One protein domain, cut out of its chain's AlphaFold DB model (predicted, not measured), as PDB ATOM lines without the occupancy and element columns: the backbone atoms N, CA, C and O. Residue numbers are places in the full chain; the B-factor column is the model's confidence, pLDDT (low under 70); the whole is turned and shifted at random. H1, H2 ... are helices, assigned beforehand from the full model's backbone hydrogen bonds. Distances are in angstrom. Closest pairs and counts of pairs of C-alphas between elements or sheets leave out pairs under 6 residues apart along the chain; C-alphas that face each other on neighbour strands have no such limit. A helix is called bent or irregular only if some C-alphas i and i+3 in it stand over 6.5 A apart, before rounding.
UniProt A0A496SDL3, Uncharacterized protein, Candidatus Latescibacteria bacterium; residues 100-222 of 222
ATOM      1  N   GLY A 100     130.894 172.804 109.503       89.75
ATOM      2  CA  GLY A 100     131.040 174.132 110.087       89.75
ATOM      3  C   GLY A 100     130.264 174.245 111.390       89.75
ATOM      4  O   GLY A 100     130.833 174.614 112.411       89.75
ATOM      5  N   ARG A 101     129.000 173.809 111.422       87.81
ATOM      6  CA  ARG A 101     128.207 173.757 112.659       87.81
ATOM      7  C   ARG A 101     128.862 172.877 113.724       87.81
ATOM      8  O   ARG A 101     128.846 173.243 114.898       87.81
ATOM      9  N   PHE A 102     129.416 171.718 113.357       84.50
ATOM     10  CA  PHE A 102     130.090 170.835 114.314       84.50
ATOM     11  C   PHE A 102     131.333 171.496 114.924       84.50
ATOM     12  O   PHE A 102     131.463 171.532 116.150       84.50
ATOM     13  N   VAL A 103     132.198 172.060 114.079       85.88
ATOM     14  CA  VAL A 103     133.429 172.750 114.485       85.88
ATOM     15  C   VAL A 103     133.111 174.003 115.292       85.88
ATOM     16  O   VAL A 103     133.717 174.206 116.333       85.88
ATOM     17  N   LEU A 104     132.130 174.806 114.882       84.94
ATOM     18  CA  LEU A 104     131.737 176.025 115.591       84.94
ATOM     19  C   LEU A 104     131.223 175.717 116.998       84.94
ATOM     20  O   LEU A 104     131.697 176.297 117.973       84.94
ATOM     21  N   VAL A 105     130.293 174.765 117.130       81.56
ATOM     22  CA  VAL A 105     129.718 174.416 118.438       81.56
ATOM     23  C   VAL A 105     130.771 173.784 119.353       81.56
ATOM     24  O   VAL A 105     130.840 174.132 120.530       81.56
ATOM     25  N   ARG A 106     131.605 172.869 118.840       79.94
ATOM     26  CA  ARG A 106     132.659 172.214 119.638       79.94
ATOM     27  C   ARG A 106     133.838 173.137 119.932       79.94
ATOM     28  O   ARG A 106     134.352 173.100 121.042       79.94
ATOM     29  N   GLY A 107     134.243 173.953 118.970       80.25
ATOM     30  CA  GLY A 107     135.350 174.898 119.075       80.25
ATOM     31  C   GLY A 107     135.047 176.016 120.062       80.25
ATOM     32  O   GLY A 107     135.868 176.287 120.930       80.25
ATOM     33  N   LEU A 108     133.837 176.585 120.021       77.69
ATOM     34  CA  LEU A 108     133.401 177.572 121.012       77.69
ATOM     35  C   LEU A 108     133.391 176.975 122.427       77.69
ATOM     36  O   LEU A 108     133.832 177.611 123.377       77.69
ATOM     37  N   TRP A 109     132.966 175.717 122.561       74.25
ATOM     38  CA  TRP A 109     133.053 174.974 123.819       74.25
ATOM     39  C   TRP A 109     134.492 174.702 124.273       74.25
ATOM     40  O   TRP A 109     134.794 174.817 125.459       74.25
ATOM     41  N   GLY A 110     135.387 174.369 123.345       74.94
ATOM     42  CA  GLY A 110     136.817 174.249 123.622       74.94
ATOM     43  C   GLY A 110     137.422 175.577 124.077       74.94
ATOM     44  O   GLY A 110     138.238 175.602 124.988       74.94
ATOM     45  N   LEU A 111     136.971 176.703 123.523       74.62
ATOM     46  CA  LEU A 111     137.407 178.021 123.972       74.62
ATOM     47  C   LEU A 111     136.917 178.329 125.394       74.62
ATOM     48  O   LEU A 111     137.700 178.811 126.211       74.62
ATOM     49  N   VAL A 112     135.660 177.999 125.721       73.12
ATOM     50  CA  VAL A 112     135.129 178.095 127.097       73.12
ATOM     51  C   VAL A 112     136.013 177.299 128.054       73.12
ATOM     52  O   VAL A 112     136.384 177.808 129.106       73.12
ATOM     53  N   PHE A 113     136.397 176.073 127.691       72.38
ATOM     54  CA  PHE A 113     137.283 175.242 128.510       72.38
ATOM     55  C   PHE A 113     138.609 175.932 128.822       72.38
ATOM     56  O   PHE A 113     138.983 176.059 129.987       72.38
ATOM     57  N   LEU A 114     139.286 176.403 127.773       75.31
ATOM     58  CA  LEU A 114     140.607 177.016 127.877       75.31
ATOM     59  C   LEU A 114     140.571 178.330 128.666       75.31
ATOM     60  O   LEU A 114     141.509 178.634 129.396       75.31
ATOM     61  N   THR A 115     139.486 179.094 128.544       73.38
ATOM     62  CA  THR A 115     139.331 180.398 129.211       73.38
ATOM     63  C   THR A 115     138.811 180.290 130.643       73.38
ATOM     64  O   THR A 115     139.113 181.152 131.463       73.38
ATOM     65  N   SER A 116     138.077 179.227 130.982       68.25
ATOM     66  CA  SER A 116     137.454 179.084 132.304       68.25
ATOM     67  C   SER A 116     138.410 178.593 133.398       68.25
ATOM     68  O   SER A 116     138.013 178.549 134.561       68.25
ATOM     69  N   GLY A 117     139.634 178.167 133.052       67.94
ATOM     70  CA  GLY A 117     140.583 177.572 134.007       67.94
ATOM     71  C   GLY A 117     140.037 176.321 134.710       67.94
ATOM     72  O   GLY A 117     140.444 175.995 135.824       67.94
ATOM     73  N   MET A 118     139.056 175.667 134.088       69.25
ATOM     74  CA  MET A 118     138.262 174.601 134.681       69.25
ATOM     75  C   MET A 118     138.978 173.259 134.522       69.25
ATOM     76  O   MET A 118     139.483 172.952 133.447       69.25
ATOM     77  N   ASP A 119     138.984 172.438 135.572       75.44
ATOM     78  CA  ASP A 119     139.536 171.086 135.487       75.44
ATOM     79  C   ASP A 119     138.722 170.214 134.510       75.44
ATOM     80  O   ASP A 119     137.504 170.388 134.357       75.44
ATOM     81  N   LEU A 120     139.381 169.254 133.853       69.75
ATOM     82  CA  LEU A 120     138.805 168.438 132.779       69.75
ATOM     83  C   LEU A 120     137.530 167.710 133.235       69.75
ATOM     84  O   LEU A 120     136.558 167.617 132.486       69.75
ATOM     85  N   GLY A 121     137.486 167.252 134.490       67.38
ATOM     86  CA  GLY A 121     136.301 166.612 135.065       67.38
ATOM     87  C   GLY A 121     135.093 167.550 135.170       67.38
ATOM     88  O   GLY A 121     133.969 167.165 134.841       67.38
ATOM     89  N   SER A 122     135.312 168.800 135.578       67.50
ATOM     90  CA  SER A 122     134.263 169.824 135.676       67.50
ATOM     91  C   SER A 122     133.790 170.272 134.292       67.50
ATOM     92  O   SER A 122     132.587 170.428 134.075       67.50
ATOM     93  N   PHE A 123     134.707 170.356 133.325       68.88
ATOM     94  CA  PHE A 123     134.388 170.627 131.927       68.88
ATOM     95  C   PHE A 123     133.506 169.548 131.305       68.88
ATOM     96  O   PHE A 123     132.495 169.863 130.685       68.88
ATOM     97  N   LEU A 124     133.843 168.271 131.496       65.94
ATOM     98  CA  LEU A 124     133.044 167.168 130.962       65.94
ATOM     99  C   LEU A 124     131.638 167.136 131.581       65.94
ATOM    100  O   LEU A 124     130.661 166.832 130.893       65.94
ATOM    101  N   ARG A 125     131.509 167.495 132.864       64.25
ATOM    102  CA  ARG A 125     130.215 167.582 133.560       64.25
ATOM    103  C   ARG A 125     129.373 168.762 133.078       64.25
ATOM    104  O   ARG A 125     128.200 168.567 132.766       64.25
ATOM    105  N   LEU A 126     129.963 169.952 132.969       63.78
ATOM    106  CA  LEU A 126     129.287 171.148 132.459       63.78
ATOM    107  C   LEU A 126     128.933 170.991 130.975       63.78
ATOM    108  O   LEU A 126     127.818 171.306 130.563       63.78
ATOM    109  N   GLY A 127     129.853 170.416 130.201       63.12
ATOM    110  CA  GLY A 127     129.662 170.012 128.815       63.12
ATOM    111  C   GLY A 127     128.450 169.113 128.672       63.12
ATOM    112  O   GLY A 127     127.535 169.458 127.933       63.12
ATOM    113  N   ASN A 128     128.363 168.017 129.425       60.34
ATOM    114  CA  ASN A 128     127.198 167.128 129.381       60.34
ATOM    115  C   ASN A 128     125.891 167.795 129.852       60.34
ATOM    116  O   ASN A 128     124.822 167.469 129.334       60.34
ATOM    117  N   ALA A 129     125.951 168.728 130.806       57.50
ATOM    118  CA  ALA A 129     124.772 169.433 131.311       57.50
ATOM    119  C   ALA A 129     124.220 170.477 130.322       57.50
ATOM    120  O   ALA A 129     123.006 170.591 130.169       57.50
ATOM    121  N   LEU A 130     125.094 171.212 129.630       53.25
ATOM    122  CA  LEU A 130     124.722 172.298 128.715       53.25
ATOM    123  C   LEU A 130     124.623 171.857 127.247       53.25
ATOM    124  O   LEU A 130     123.856 172.433 126.482       53.25
ATOM    125  N   THR A 131     125.339 170.802 126.845       57.47
ATOM    126  CA  THR A 131     125.130 170.126 125.547       57.47
ATOM    127  C   THR A 131     124.055 169.047 125.613       57.47
ATOM    128  O   THR A 131     123.911 168.269 124.667       57.47
ATOM    129  N   LYS A 132     123.268 169.018 126.700       60.50
ATOM    130  CA  LYS A 132     122.109 168.137 126.829       60.50
ATOM    131  C   LYS A 132     121.263 168.280 125.556       60.50
ATOM    132  O   LYS A 132     120.895 169.406 125.203       60.50
ATOM    133  N   PRO A 133     121.044 167.186 124.807       58.06
ATOM    134  CA  PRO A 133     120.494 167.271 123.465       58.06
ATOM    135  C   PRO A 133     119.118 167.926 123.514       58.06
ATOM    136  O   PRO A 133     118.194 167.421 124.151       58.06
ATOM    137  N   ASN A 134     119.000 169.078 122.854       71.69
ATOM    138  CA  ASN A 134     117.709 169.685 122.600       71.69
ATOM    139  C   ASN A 134     117.034 168.918 121.453       71.69
ATOM    140  O   ASN A 134     117.691 168.269 120.632       71.69
ATOM    141  N   TRP A 135     115.708 168.993 121.381       72.56
ATOM    142  CA  TRP A 135     114.961 168.325 120.314       72.56
ATOM    143  C   TRP A 135     115.399 168.781 118.916       72.56
ATOM    144  O   TRP A 135     115.488 167.955 118.019       72.56
ATOM    145  N   LEU A 136     115.766 170.056 118.747       75.62
ATOM    146  CA  LEU A 136     116.234 170.606 117.466       75.62
ATOM    147  C   LEU A 136     117.561 169.999 116.992       75.62
ATOM    148  O   LEU A 136     117.727 169.697 115.816       75.62
ATOM    149  N   GLY A 137     118.520 169.811 117.895       76.75
ATOM    150  CA  GLY A 137     119.818 169.219 117.594       76.75
ATOM    151  C   GLY A 137     119.724 167.734 117.315       76.75
ATOM    152  O   GLY A 137     120.438 167.245 116.442       76.75
ATOM    153  N   LYS A 138     118.817 167.045 118.010       81.25
ATOM    154  CA  LYS A 138     118.496 165.652 117.717       81.25
ATOM    155  C   LYS A 138     117.811 165.519 116.355       81.25
ATOM    156  O   LYS A 138     118.301 164.780 115.518       81.25
ATOM    157  N   ALA A 139     116.782 166.323 116.087       83.00
ATOM    158  CA  ALA A 139     116.094 166.339 114.796       83.00
ATOM    159  C   ALA A 139     117.042 166.667 113.631       83.00
ATOM    160  O   ALA A 139     116.952 166.048 112.575       83.00
ATOM    161  N   ALA A 140     117.986 167.596 113.815       84.94
ATOM    162  CA  ALA A 140     119.012 167.882 112.812       84.94
ATOM    163  C   ALA A 140     119.926 166.671 112.551       84.94
ATOM    164  O   ALA A 140     120.227 166.378 111.401       84.94
ATOM    165  N   ALA A 141     120.348 165.945 113.591       84.75
ATOM    166  CA  ALA A 141     121.173 164.746 113.425       84.75
ATOM    167  C   ALA A 141     120.393 163.595 112.761       84.75
ATOM    168  O   ALA A 141     120.886 162.977 111.818       84.75
ATOM    169  N   ASP A 142     119.152 163.363 113.191       85.62
ATOM    170  CA  ASP A 142     118.286 162.314 112.644       85.62
ATOM    171  C   ASP A 142     117.979 162.582 111.158       85.62
ATOM    172  O   ASP A 142     118.017 161.674 110.328       85.62
ATOM    173  N   THR A 143     117.744 163.845 110.787       87.69
ATOM    174  CA  THR A 143     117.523 164.228 109.381       87.69
ATOM    175  C   THR A 143     118.793 164.154 108.536       87.69
ATOM    176  O   THR A 143     118.710 163.735 107.382       87.69
ATOM    177  N   GLN A 144     119.971 164.475 109.087       90.19
ATOM    178  CA  GLN A 144     121.258 164.247 108.410       90.19
ATOM    179  C   GLN A 144     121.466 162.764 108.093       90.19
ATOM    180  O   GLN A 144     121.900 162.433 106.988       90.19
ATOM    181  N   MET A 145     121.121 161.882 109.034       87.50
ATOM    182  CA  MET A 145     121.177 160.437 108.830       87.50
ATOM    183  C   MET A 145     120.146 159.969 107.794       87.50
ATOM    184  O   MET A 145     120.459 159.157 106.927       87.50
ATOM    185  N   GLY A 146     118.938 160.536 107.817       89.19
ATOM    186  CA  GLY A 146     117.899 160.269 106.820       89.19
ATOM    187  C   GLY A 146     118.325 160.644 105.399       89.19
ATOM    188  O   GLY A 146     118.187 159.832 104.488       89.19
ATOM    189  N   LEU A 147     118.905 161.830 105.200       90.25
ATOM    190  CA  LEU A 147     119.435 162.235 103.895       90.25
ATOM    191  C   LEU A 147     120.599 161.336 103.452       90.25
ATOM    192  O   LEU A 147     120.707 161.011 102.271       90.25
ATOM    193  N   PHE A 148     121.422 160.877 104.396       87.75
ATOM    194  CA  PHE A 148     122.460 159.890 104.119       87.75
ATOM    195  C   PHE A 148     121.850 158.596 103.560       87.75
ATOM    196  O   PHE A 148     122.279 158.120 102.516       87.75
ATOM    197  N   LEU A 149     120.776 158.077 104.165       89.50
ATOM    198  CA  LEU A 149     120.050 156.917 103.632       89.50
ATOM    199  C   LEU A 149     119.439 157.191 102.248       89.50
ATOM    200  O   LEU A 149     119.550 156.346 101.363       89.50
ATOM    201  N   VAL A 150     118.856 158.370 102.021       91.38
ATOM    202  CA  VAL A 150     118.288 158.750 100.712       91.38
ATOM    203  C   VAL A 150     119.331 158.661  99.592       91.38
ATOM    204  O   VAL A 150     119.022 158.166  98.513       91.38
ATOM    205  N   VAL A 151     120.577 159.074  99.850       90.69
ATOM    206  CA  VAL A 151     121.672 158.986  98.867       90.69
ATOM    207  C   VAL A 151     122.080 157.534  98.583       90.69
ATOM    208  O   VAL A 151     122.438 157.196  97.457       90.69
ATOM    209  N   PHE A 152     122.013 156.653  99.583       89.81
ATOM    210  CA  PHE A 152     122.411 155.250  99.428       89.81
ATOM    211  C   PHE A 152     121.363 154.381  98.728       89.81
ATOM    212  O   PHE A 152     121.722 153.351  98.147       89.81
ATOM    213  N   PHE A 153     120.094 154.791  98.758       90.25
ATOM    214  CA  PHE A 153     118.964 154.025  98.245       90.25
ATOM    215  C   PHE A 153     118.253 154.762  97.099       90.25
ATOM    216  O   PHE A 153     117.410 155.620  97.353       90.25
ATOM    217  N   PRO A 154     118.510 154.385  95.829       86.69
ATOM    218  CA  PRO A 154     117.997 155.107  94.660       86.69
ATOM    219  C   PRO A 154     116.470 155.258  94.607       86.69
ATOM    220  O   PRO A 154     115.972 156.255  94.091       86.69
ATOM    221  N   PHE A 155     115.714 154.309  95.172       90.62
ATOM    222  CA  PHE A 155     114.248 154.381  95.213       90.62
ATOM    223  C   PHE A 155     113.720 155.571  96.038       90.62
ATOM    224  O   PHE A 155     112.581 155.990  95.849       90.62
ATOM    225  N   LEU A 156     114.542 156.138  96.928       89.94
ATOM    226  CA  LEU A 156     114.235 157.340  97.706       89.94
ATOM    227  C   LEU A 156     114.683 158.633  97.016       89.94
ATOM    228  O   LEU A 156     114.528 159.704  97.599       89.94
ATOM    229  N   GLY A 157     115.224 158.576  95.794       88.88
ATOM    230  CA  GLY A 157     115.836 159.727  95.123       88.88
ATOM    231  C   GLY A 157     114.927 160.958  95.005       88.88
ATOM    232  O   GLY A 157     115.414 162.083  95.057       88.88
ATOM    233  N   PHE A 158     113.603 160.772  94.961       91.12
ATOM    234  CA  PHE A 158     112.627 161.870  94.968       91.12
ATOM    235  C   PHE A 158     112.681 162.741  96.240       91.12
ATOM    236  O   PHE A 158     112.279 163.904  96.213       91.12
ATOM    237  N   LEU A 159     113.198 162.206  97.351       93.06
ATOM    238  CA  LEU A 159     113.393 162.923  98.612       93.06
ATOM    239  C   LEU A 159     114.734 163.655  98.689       93.06
ATOM    240  O   LEU A 159     114.950 164.394  99.647       93.06
ATOM    241  N   HIS A 160     115.642 163.464  97.729       93.38
ATOM    242  CA  HIS A 160     117.005 163.994  97.810       93.38
ATOM    243  C   HIS A 160     117.017 165.520  97.892       93.38
ATOM    244  O   HIS A 160     117.441 166.085  98.899       93.38
ATOM    245  N   THR A 161     116.470 166.190  96.878       92.56
ATOM    246  CA  THR A 161     116.417 167.652  96.810       92.56
ATOM    247  C   THR A 161     115.668 168.285  97.990       92.56
ATOM    248  O   THR A 161     116.247 169.158  98.638       92.56
ATOM    249  N   PRO A 162     114.431 167.875  98.347       94.38
ATOM    250  CA  PRO A 162     113.768 168.441  99.523       94.38
ATOM    251  C   PRO A 162     114.513 168.098 100.822       94.38
ATOM    252  O   PRO A 162     114.618 168.944 101.709       94.38
ATOM    253  N   GLY A 163     115.092 166.897 100.923       93.19
ATOM    254  CA  GLY A 163     115.892 166.461 102.064       93.19
ATOM    255  C   GLY A 163     117.119 167.341 102.300       93.19
ATOM    256  O   GLY A 163     117.362 167.738 103.436       93.19
ATOM    257  N   VAL A 164     117.838 167.725 101.240       94.50
ATOM    258  CA  VAL A 164     118.970 168.670 101.298       94.50
ATOM    259  C   VAL A 164     118.561 169.982 101.974       94.50
ATOM    260  O   VAL A 164     119.228 170.423 102.912       94.50
ATOM    261  N   TYR A 165     117.446 170.589 101.557       94.88
ATOM    262  CA  TYR A 165     116.983 171.856 102.131       94.88
ATOM    263  C   TYR A 165     116.465 171.704 103.564       94.88
ATOM    264  O   TYR A 165     116.760 172.545 104.413       94.88
ATOM    265  N   ILE A 166     115.747 170.618 103.868       94.12
ATOM    266  CA  ILE A 166     115.279 170.330 105.233       94.12
ATOM    267  C   ILE A 166     116.471 170.178 106.183       94.12
ATOM    268  O   ILE A 166     116.508 170.812 107.242       94.12
ATOM    269  N   VAL A 167     117.476 169.389 105.789       93.88
ATOM    270  CA  VAL A 167     118.703 169.204 106.572       93.88
ATOM    271  C   VAL A 167     119.436 170.528 106.746       93.88
ATOM    272  O   VAL A 167     119.890 170.822 107.854       93.88
ATOM    273  N   ALA A 168     119.518 171.353 105.700       94.25
ATOM    274  CA  ALA A 168     120.139 172.669 105.780       94.25
ATOM    275  C   ALA A 168     119.457 173.559 106.829       94.25
ATOM    276  O   ALA A 168     120.119 174.065 107.737       94.25
ATOM    277  N   VAL A 169     118.132 173.700 106.753       94.06
ATOM    278  CA  VAL A 169     117.350 174.551 107.661       94.06
ATOM    279  C   VAL A 169     117.468 174.067 109.104       94.06
ATOM    280  O   VAL A 169     117.736 174.871 110.001       94.06
ATOM    281  N   LEU A 170     117.327 172.762 109.349       91.50
ATOM    282  CA  LEU A 170     117.433 172.200 110.698       91.50
ATOM    283  C   LEU A 170     118.851 172.322 111.261       91.50
ATOM    284  O   LEU A 170     119.025 172.671 112.432       91.50
ATOM    285  N   THR A 171     119.869 172.089 110.434       90.94
ATOM    286  CA  THR A 171     121.275 172.213 110.837       90.94
ATOM    287  C   THR A 171     121.624 173.659 111.170       90.94
ATOM    288  O   THR A 171     122.227 173.906 112.217       90.94
ATOM    289  N   ALA A 172     121.206 174.614 110.338       91.56
ATOM    290  CA  ALA A 172     121.417 176.038 110.576       91.56
ATOM    291  C   ALA A 172     120.691 176.505 111.845       91.56
ATOM    292  O   ALA A 172     121.308 177.101 112.726       91.56
ATOM    293  N   SER A 173     119.411 176.148 111.993       90.31
ATOM    294  CA  SER A 173     118.591 176.516 113.157       90.31
ATOM    295  C   SER A 173     119.167 175.952 114.459       90.31
ATOM    296  O   SER A 173     119.304 176.662 115.456       90.31
ATOM    297  N   SER A 174     119.578 174.680 114.442       88.81
ATOM    298  CA  SER A 174     120.275 174.040 115.559       88.81
ATOM    299  C   SER A 174     121.614 174.721 115.850       88.81
ATOM    300  O   SER A 174     121.927 174.995 117.007       88.81
ATOM    301  N   GLY A 175     122.402 175.028 114.817       84.56
ATOM    302  CA  GLY A 175     123.669 175.743 114.943       84.56
ATOM    303  C   GLY A 175     123.509 177.084 115.653       84.56
ATOM    304  O   GLY A 175     124.166 177.311 116.665       84.56
ATOM    305  N   ILE A 176     122.578 177.921 115.190       87.44
ATOM    306  CA  ILE A 176     122.277 179.228 115.790       87.44
ATOM    307  C   ILE A 176     121.858 179.072 117.254       87.44
ATOM    308  O   ILE A 176     122.383 179.769 118.120       87.44
ATOM    309  N   TYR A 177     120.967 178.123 117.555       86.38
ATOM    310  CA  TYR A 177     120.532 177.870 118.927       86.38
ATOM    311  C   TYR A 177     121.713 177.554 119.856       86.38
ATOM    312  O   TYR A 177     121.850 178.156 120.922       86.38
ATOM    313  N   TYR A 178     122.581 176.623 119.451       80.06
ATOM    314  CA  TYR A 178     123.732 176.231 120.262       80.06
ATOM    315  C   TYR A 178     124.770 177.350 120.372       80.06
ATOM    316  O   TYR A 178     125.356 177.511 121.438       80.06
ATOM    317  N   LEU A 179     124.957 178.157 119.325       82.44
ATOM    318  CA  LEU A 179     125.832 179.329 119.370       82.44
ATOM    319  C   LEU A 179     125.341 180.367 120.382       82.44
ATOM    320  O   LEU A 179     126.128 180.823 121.207       82.44
ATOM    321  N   ILE A 180     124.045 180.697 120.374       83.31
ATOM    322  CA  ILE A 180     123.452 181.630 121.345       83.31
ATOM    323  C   ILE A 180     123.584 181.076 122.766       83.31
ATOM    324  O   ILE A 180     123.943 181.813 123.684       83.31
ATOM    325  N   LEU A 181     123.314 179.782 122.957       79.19
ATOM    326  CA  LEU A 181     123.442 179.129 124.258       79.19
ATOM    327  C   LEU A 181     124.885 179.196 124.780       79.19
ATOM    328  O   LEU A 181     125.108 179.571 125.929       79.19
ATOM    329  N   SER A 182     125.859 178.881 123.928       71.00
ATOM    330  CA  SER A 182     127.278 178.957 124.266       71.00
ATOM    331  C   SER A 182     127.743 180.393 124.528       71.00
ATOM    332  O   SER A 182     128.493 180.616 125.474       71.00
ATOM    333  N   ALA A 183     127.271 181.377 123.759       76.81
ATOM    334  CA  ALA A 183     127.590 182.789 123.981       76.81
ATOM    335  C   ALA A 183     127.017 183.317 125.308       76.81
ATOM    336  O   ALA A 183     127.686 184.065 126.019       76.81
ATOM    337  N   ARG A 184     125.799 182.897 125.681       76.88
ATOM    338  CA  ARG A 184     125.208 183.217 126.992       76.88
ATOM    339  C   ARG A 184     126.015 182.601 128.132       76.88
ATOM    340  O   ARG A 184     126.360 183.308 129.071       76.88
ATOM    341  N   ALA A 185     126.387 181.327 128.002       69.44
ATOM    342  CA  ALA A 185     127.220 180.650 128.990       69.44
ATOM    343  C   ALA A 185     128.577 181.351 129.172       69.44
ATOM    344  O   ALA A 185     129.014 181.541 130.305       69.44
ATOM    345  N   LEU A 186     129.218 181.796 128.084       69.50
ATOM    346  CA  LEU A 186     130.450 182.587 128.152       69.50
ATOM    347  C   LEU A 186     130.254 183.883 128.934       69.50
ATOM    348  O   LEU A 186     131.026 184.143 129.849       69.50
ATOM    349  N   ARG A 187     129.203 184.651 128.631       70.00
ATOM    350  CA  ARG A 187     128.911 185.912 129.323       70.00
ATOM    351  C   ARG A 187     128.721 185.712 130.826       70.00
ATOM    352  O   ARG A 187     129.263 186.475 131.619       70.00
ATOM    353  N   ASP A 188     127.987 184.677 131.217       64.44
ATOM    354  CA  ASP A 188     127.723 184.386 132.628       64.44
ATOM    355  C   ASP A 188     128.991 183.897 133.351       64.44
ATOM    356  O   ASP A 188     129.233 184.246 134.507       64.44
ATOM    357  N   THR A 189     129.857 183.159 132.650       57.62
ATOM    358  CA  THR A 189     131.156 182.724 133.187       57.62
ATOM    359  C   THR A 189     132.138 183.896 133.290       57.62
ATOM    360  O   THR A 189     132.866 184.003 134.268       57.62
ATOM    361  N   GLU A 190     132.115 184.831 132.341       53.00
ATOM    362  CA  GLU A 190     132.909 186.065 132.344       53.00
ATOM    363  C   GLU A 190     132.475 187.024 133.471       53.00
ATOM    364  O   GLU A 190     133.306 187.706 134.071       53.00
ATOM    365  N   VAL A 191     131.187 187.027 133.836       47.84
ATOM    366  CA  VAL A 191     130.669 187.725 135.028       47.84
ATOM    367  C   VAL A 191     131.193 187.093 136.324       47.84
ATOM    368  O   VAL A 191     131.527 187.829 137.254       47.84
ATOM    369  N   LEU A 192     131.335 185.764 136.380       45.41
ATOM    370  CA  LEU A 192     131.917 185.043 137.524       45.41
ATOM    371  C   LEU A 192     133.454 185.123 137.578       45.41
ATOM    372  O   LEU A 192     134.031 185.056 138.662       45.41
ATOM    373  N   LEU A 193     134.110 185.297 136.428       47.03
ATOM    374  CA  LEU A 193     135.564 185.429 136.276       47.03
ATOM    375  C   LEU A 193     136.041 186.886 136.226       47.03
ATOM    376  O   LEU A 193     137.236 187.125 136.030       47.03
ATOM    377  N   ARG A 194     135.161 187.876 136.455       38.19
ATOM    378  CA  ARG A 194     135.629 189.233 136.757       38.19
ATOM    379  C   ARG A 194     136.591 189.126 137.940       38.19
ATOM    380  O   ARG A 194     136.205 188.559 138.963       38.19
ATOM    381  N   PRO A 195     137.812 189.679 137.847       42.44
ATOM    382  CA  PRO A 195     138.773 189.661 138.938       42.44
ATOM    383  C   PRO A 195     138.302 190.611 140.050       42.44
ATOM    384  O   PRO A 195     138.866 191.677 140.282       42.44
ATOM    385  N   GLN A 196     137.246 190.230 140.766       42.25
ATOM    386  CA  GLN A 196     136.930 190.771 142.073       42.25
ATOM    387  C   GLN A 196     137.964 190.200 143.045       42.25
ATOM    388  O   GLN A 196     137.824 189.126 143.614       42.25
ATOM    389  N   VAL A 197     139.052 190.953 143.178       47.00
ATOM    390  CA  VAL A 197     139.702 191.225 144.458       47.00
ATOM    391  C   VAL A 197     140.041 189.979 145.299       47.00
ATOM    392  O   VAL A 197     139.345 189.580 146.224       47.00
ATOM    393  N   ARG A 198     141.284 189.525 145.102       41.75
ATOM    394  CA  ARG A 198     142.210 189.145 146.181       41.75
ATOM    395  C   ARG A 198     141.767 187.951 147.056       41.75
ATOM    396  O   ARG A 198     141.362 188.110 148.208       41.75
ATOM    397  N   TRP A 199     142.137 186.750 146.607       40.28
ATOM    398  CA  TRP A 199     142.223 185.506 147.401       40.28
ATOM    399  C   TRP A 199     142.945 185.639 148.770       40.28
ATOM    400  O   TRP A 199     142.815 184.773 149.632       40.28
ATOM    401  N   ARG A 200     143.652 186.751 149.052       40.50
ATOM    402  CA  ARG A 200     144.288 187.027 150.361       40.50
ATOM    403  C   ARG A 200     143.322 187.379 151.508       40.50
ATOM    404  O   ARG A 200     143.801 187.438 152.643       40.50
ATOM    405  N   ARG A 201     142.026 187.644 151.273       39.81
ATOM    406  CA  ARG A 201     141.064 187.946 152.367       39.81
ATOM    407  C   ARG A 201     140.221 186.757 152.834       39.81
ATOM    408  O   ARG A 201     139.902 186.718 154.021       39.81
ATOM    409  N   LEU A 202     139.949 185.751 151.998       43.50
ATOM    410  CA  LEU A 202     139.240 184.554 152.474       43.50
ATOM    411  C   LEU A 202     140.136 183.652 153.339       43.50
ATOM    412  O   LEU A 202     139.696 183.183 154.383       43.50
ATOM    413  N   GLY A 203     141.427 183.526 153.005       41.31
ATOM    414  CA  GLY A 203     142.380 182.755 153.816       41.31
ATOM    415  C   GLY A 203     142.609 183.318 155.228       41.31
ATOM    416  O   GLY A 203     142.826 182.558 156.163       41.31
ATOM    417  N   ARG A 204     142.499 184.641 155.431       43.78
ATOM    418  CA  ARG A 204     142.640 185.251 156.772       43.78
ATOM    419  C   ARG A 204     141.365 185.197 157.608       43.78
ATOM    420  O   ARG A 204     141.461 185.187 158.830       43.78
ATOM    421  N   THR A 205     140.198 185.162 156.972       47.72
ATOM    422  CA  THR A 205     138.915 185.085 157.687       47.72
ATOM    423  C   THR A 205     138.665 183.657 158.173       47.72
ATOM    424  O   THR A 205     138.271 183.468 159.318       47.72
ATOM    425  N   ILE A 206     139.040 182.652 157.372       49.28
ATOM    426  CA  ILE A 206     138.997 181.239 157.778       49.28
ATOM    427  C   ILE A 206     140.021 180.962 158.893       49.28
ATOM    428  O   ILE A 206     139.690 180.293 159.867       49.28
ATOM    429  N   HIS A 207     141.221 181.556 158.831       43.00
ATOM    430  CA  HIS A 207     142.244 181.328 159.858       43.00
ATOM    431  C   HIS A 207     141.971 182.056 161.194       43.00
ATOM    432  O   HIS A 207     142.358 181.559 162.249       43.00
ATOM    433  N   ARG A 208     141.271 183.205 161.180       46.19
ATOM    434  CA  ARG A 208     140.807 183.885 162.411       46.19
ATOM    435  C   ARG A 208     139.563 183.230 163.020       46.19
ATOM    436  O   ARG A 208     139.418 183.243 164.236       46.19
ATOM    437  N   ALA A 209     138.692 182.640 162.201       45.25
ATOM    438  CA  ALA A 209     137.559 181.858 162.694       45.25
ATOM    439  C   ALA A 209     138.019 180.530 163.325       45.25
ATOM    440  O   ALA A 209     137.505 180.141 164.370       45.25
ATOM    441  N   SER A 210     139.043 179.872 162.761       46.59
ATOM    442  CA  SER A 210     139.577 178.620 163.315       46.59
ATOM    443  C   SER A 210     140.279 178.803 164.666       46.59
ATOM    444  O   SER A 210     140.168 177.937 165.526       46.59
ATOM    445  N   SER A 211     140.977 179.926 164.888       47.62
ATOM    446  CA  SER A 211     141.639 180.201 166.174       47.62
ATOM    447  C   SER A 211     140.670 180.653 167.272       47.62
ATOM    448  O   SER A 211     140.901 180.347 168.438       47.62
ATOM    449  N   ALA A 212     139.562 181.315 166.919       48.00
ATOM    450  CA  ALA A 212     138.512 181.675 167.873       48.00
ATOM    451  C   ALA A 212     137.714 180.450 168.362       48.00
ATOM    452  O   ALA A 212     137.382 180.364 169.540       48.00
ATOM    453  N   ILE A 213     137.459 179.472 167.483       48.78
ATOM    454  CA  ILE A 213     136.733 178.240 167.838       48.78
ATOM    455  C   ILE A 213     137.629 177.280 168.641       48.78
ATOM    456  O   ILE A 213     137.168 176.686 169.612       48.78
ATOM    457  N   ALA A 214     138.928 177.191 168.324       46.72
ATOM    458  CA  ALA A 214     139.875 176.380 169.098       46.72
ATOM    459  C   ALA A 214     140.070 176.882 170.546       46.72
ATOM    460  O   ALA A 214     140.314 176.077 171.441       46.72
ATOM    461  N   GLY A 215     139.920 178.190 170.794       48.50
ATOM    462  CA  GLY A 215     139.985 178.769 172.143       48.50
ATOM    463  C   GLY A 215     138.722 178.564 172.991       48.50
ATOM    464  O   GLY A 215     138.811 178.574 174.215       48.50
ATOM    465  N   LEU A 216     137.561 178.355 172.362       47.59
ATOM    466  CA  LEU A 216     136.294 178.091 173.059       47.59
ATOM    467  C   LEU A 216     136.165 176.621 173.483       47.59
ATOM    468  O   LEU A 216     135.708 176.349 174.587       47.59
ATOM    469  N   VAL A 217     136.660 175.684 172.668       49.09
ATOM    470  CA  VAL A 217     136.607 174.239 172.965       49.09
ATOM    471  C   VAL A 217     137.540 173.834 174.120       49.09
ATOM    472  O   VAL A 217     137.268 172.864 174.816       49.09
ATOM    473  N   TRP A 218     138.606 174.597 174.390       46.34
ATOM    474  CA  TRP A 218     139.534 174.327 175.503       46.34
ATOM    475  C   TRP A 218     139.087 174.891 176.864       46.34
ATOM    476  O   TRP A 218     139.765 174.666 177.862       46.34
ATOM    477  N   ARG A 219     137.974 175.639 176.925       45.94
ATOM    478  CA  ARG A 219     137.482 176.284 178.160       45.94
ATOM    479  C   ARG A 219     136.295 175.568 178.814       45.94
ATOM    480  O   ARG A 219     135.860 175.997 179.874       45.94
ATOM    481  N   GLU A 220     135.795 174.499 178.197       45.59
ATOM    482  CA  GLU A 220     134.663 173.694 178.689       45.59
ATOM    483  C   GLU A 220     135.072 172.287 179.175       45.59
ATOM    484  O   GLU A 220     134.212 171.491 179.537       45.59
ATOM    485  N   SER A 221     136.374 171.970 179.224       47.66
ATOM    486  CA  SER A 221     136.885 170.664 179.679       47.66
ATOM    487  C   SER A 221     137.815 170.730 180.902       47.66
ATOM    488  O   SER A 221     138.670 169.858 181.061       47.66
ATOM    489  N   SER A 222     137.677 171.753 181.750       44.41
ATOM    490  CA  SER A 222     138.347 171.851 183.059       44.41
ATOM    491  C   SER A 222     137.352 172.243 184.137       44.41
ATOM    492  O   SER A 222     136.754 173.328 183.957       44.41
TER     493      SER A 222
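AT A GLANCE: This is residues 100 to 222 of the 222 residues of an uncharacterized protein of Candidatus Latescibacteria bacterium (UniProt A0A496SDL3). A long helix, H4, is the spine of an elongated body: H1 runs beside its later part, H3 folds back along its earlier part as a helical hairpin, and short H2 links H1 to H3. Beyond the body, residues 194 to 222, with H5, stick out as a free arm and make much of the length. The printed part has 123 residues with five named helices, H1 to H5 in order, and no named strand: all helix. It is extended, with a radius of gyration of the C-alphas of 25.6 A and spans of 92 by 32 by 19 A.

HOW THE PARTS SIT: H1, residues 100 to 116, is close to but not clearly touching H2, residues 120 to 130; the closest C-alphas, of Phe 113 and Phe 123, are 6.4 A apart. H1 touches residues 171 to 189 of H4, residues 154 to 192, at a shallow tilt of 16 degrees, the same way; the closest C-alphas, of Arg 101 and Gly 175, are 5.5 A apart. H3, residues 135 to 152, touches residues 156 to 174 of H4 in a hairpin, at a shallow tilt of 30 degrees, opposite ways; the closest C-alphas, of Ala 140 and Leu 170, are 5.1 A apart. H5, residues 202 to 217, touches no helix. Every O i to N i+4 pair is within hydrogen-bond range in H1, H2, H3 and H5; in H4, 30 of 35 are.

IN THESE COORDINATES: H1 begins at C-alpha 100 (131.040, 174.132, 110.087) and is 23.6 A long. H2 measures 15.2 A and H3 25.7 A. H4, 54.1 A, has a kink of 54 degrees near residue 161 and is irregular: C-alphas 155 and 158 are 7.7 A apart. H5, 23.1 A, ends at C-alpha 217 (136.607, 174.239, 172.965).

THE WHOLE: The C-alphas farthest apart, of Phe 155 and Ser 222, are 92.8 A apart. The body without the free residues spans 55 by 22 by 20 A. The printed part has no cut, and no link is long. Mean pLDDT of the printed part is 70.7; residues 120 to 133 and 188 to 222 are among those under 70.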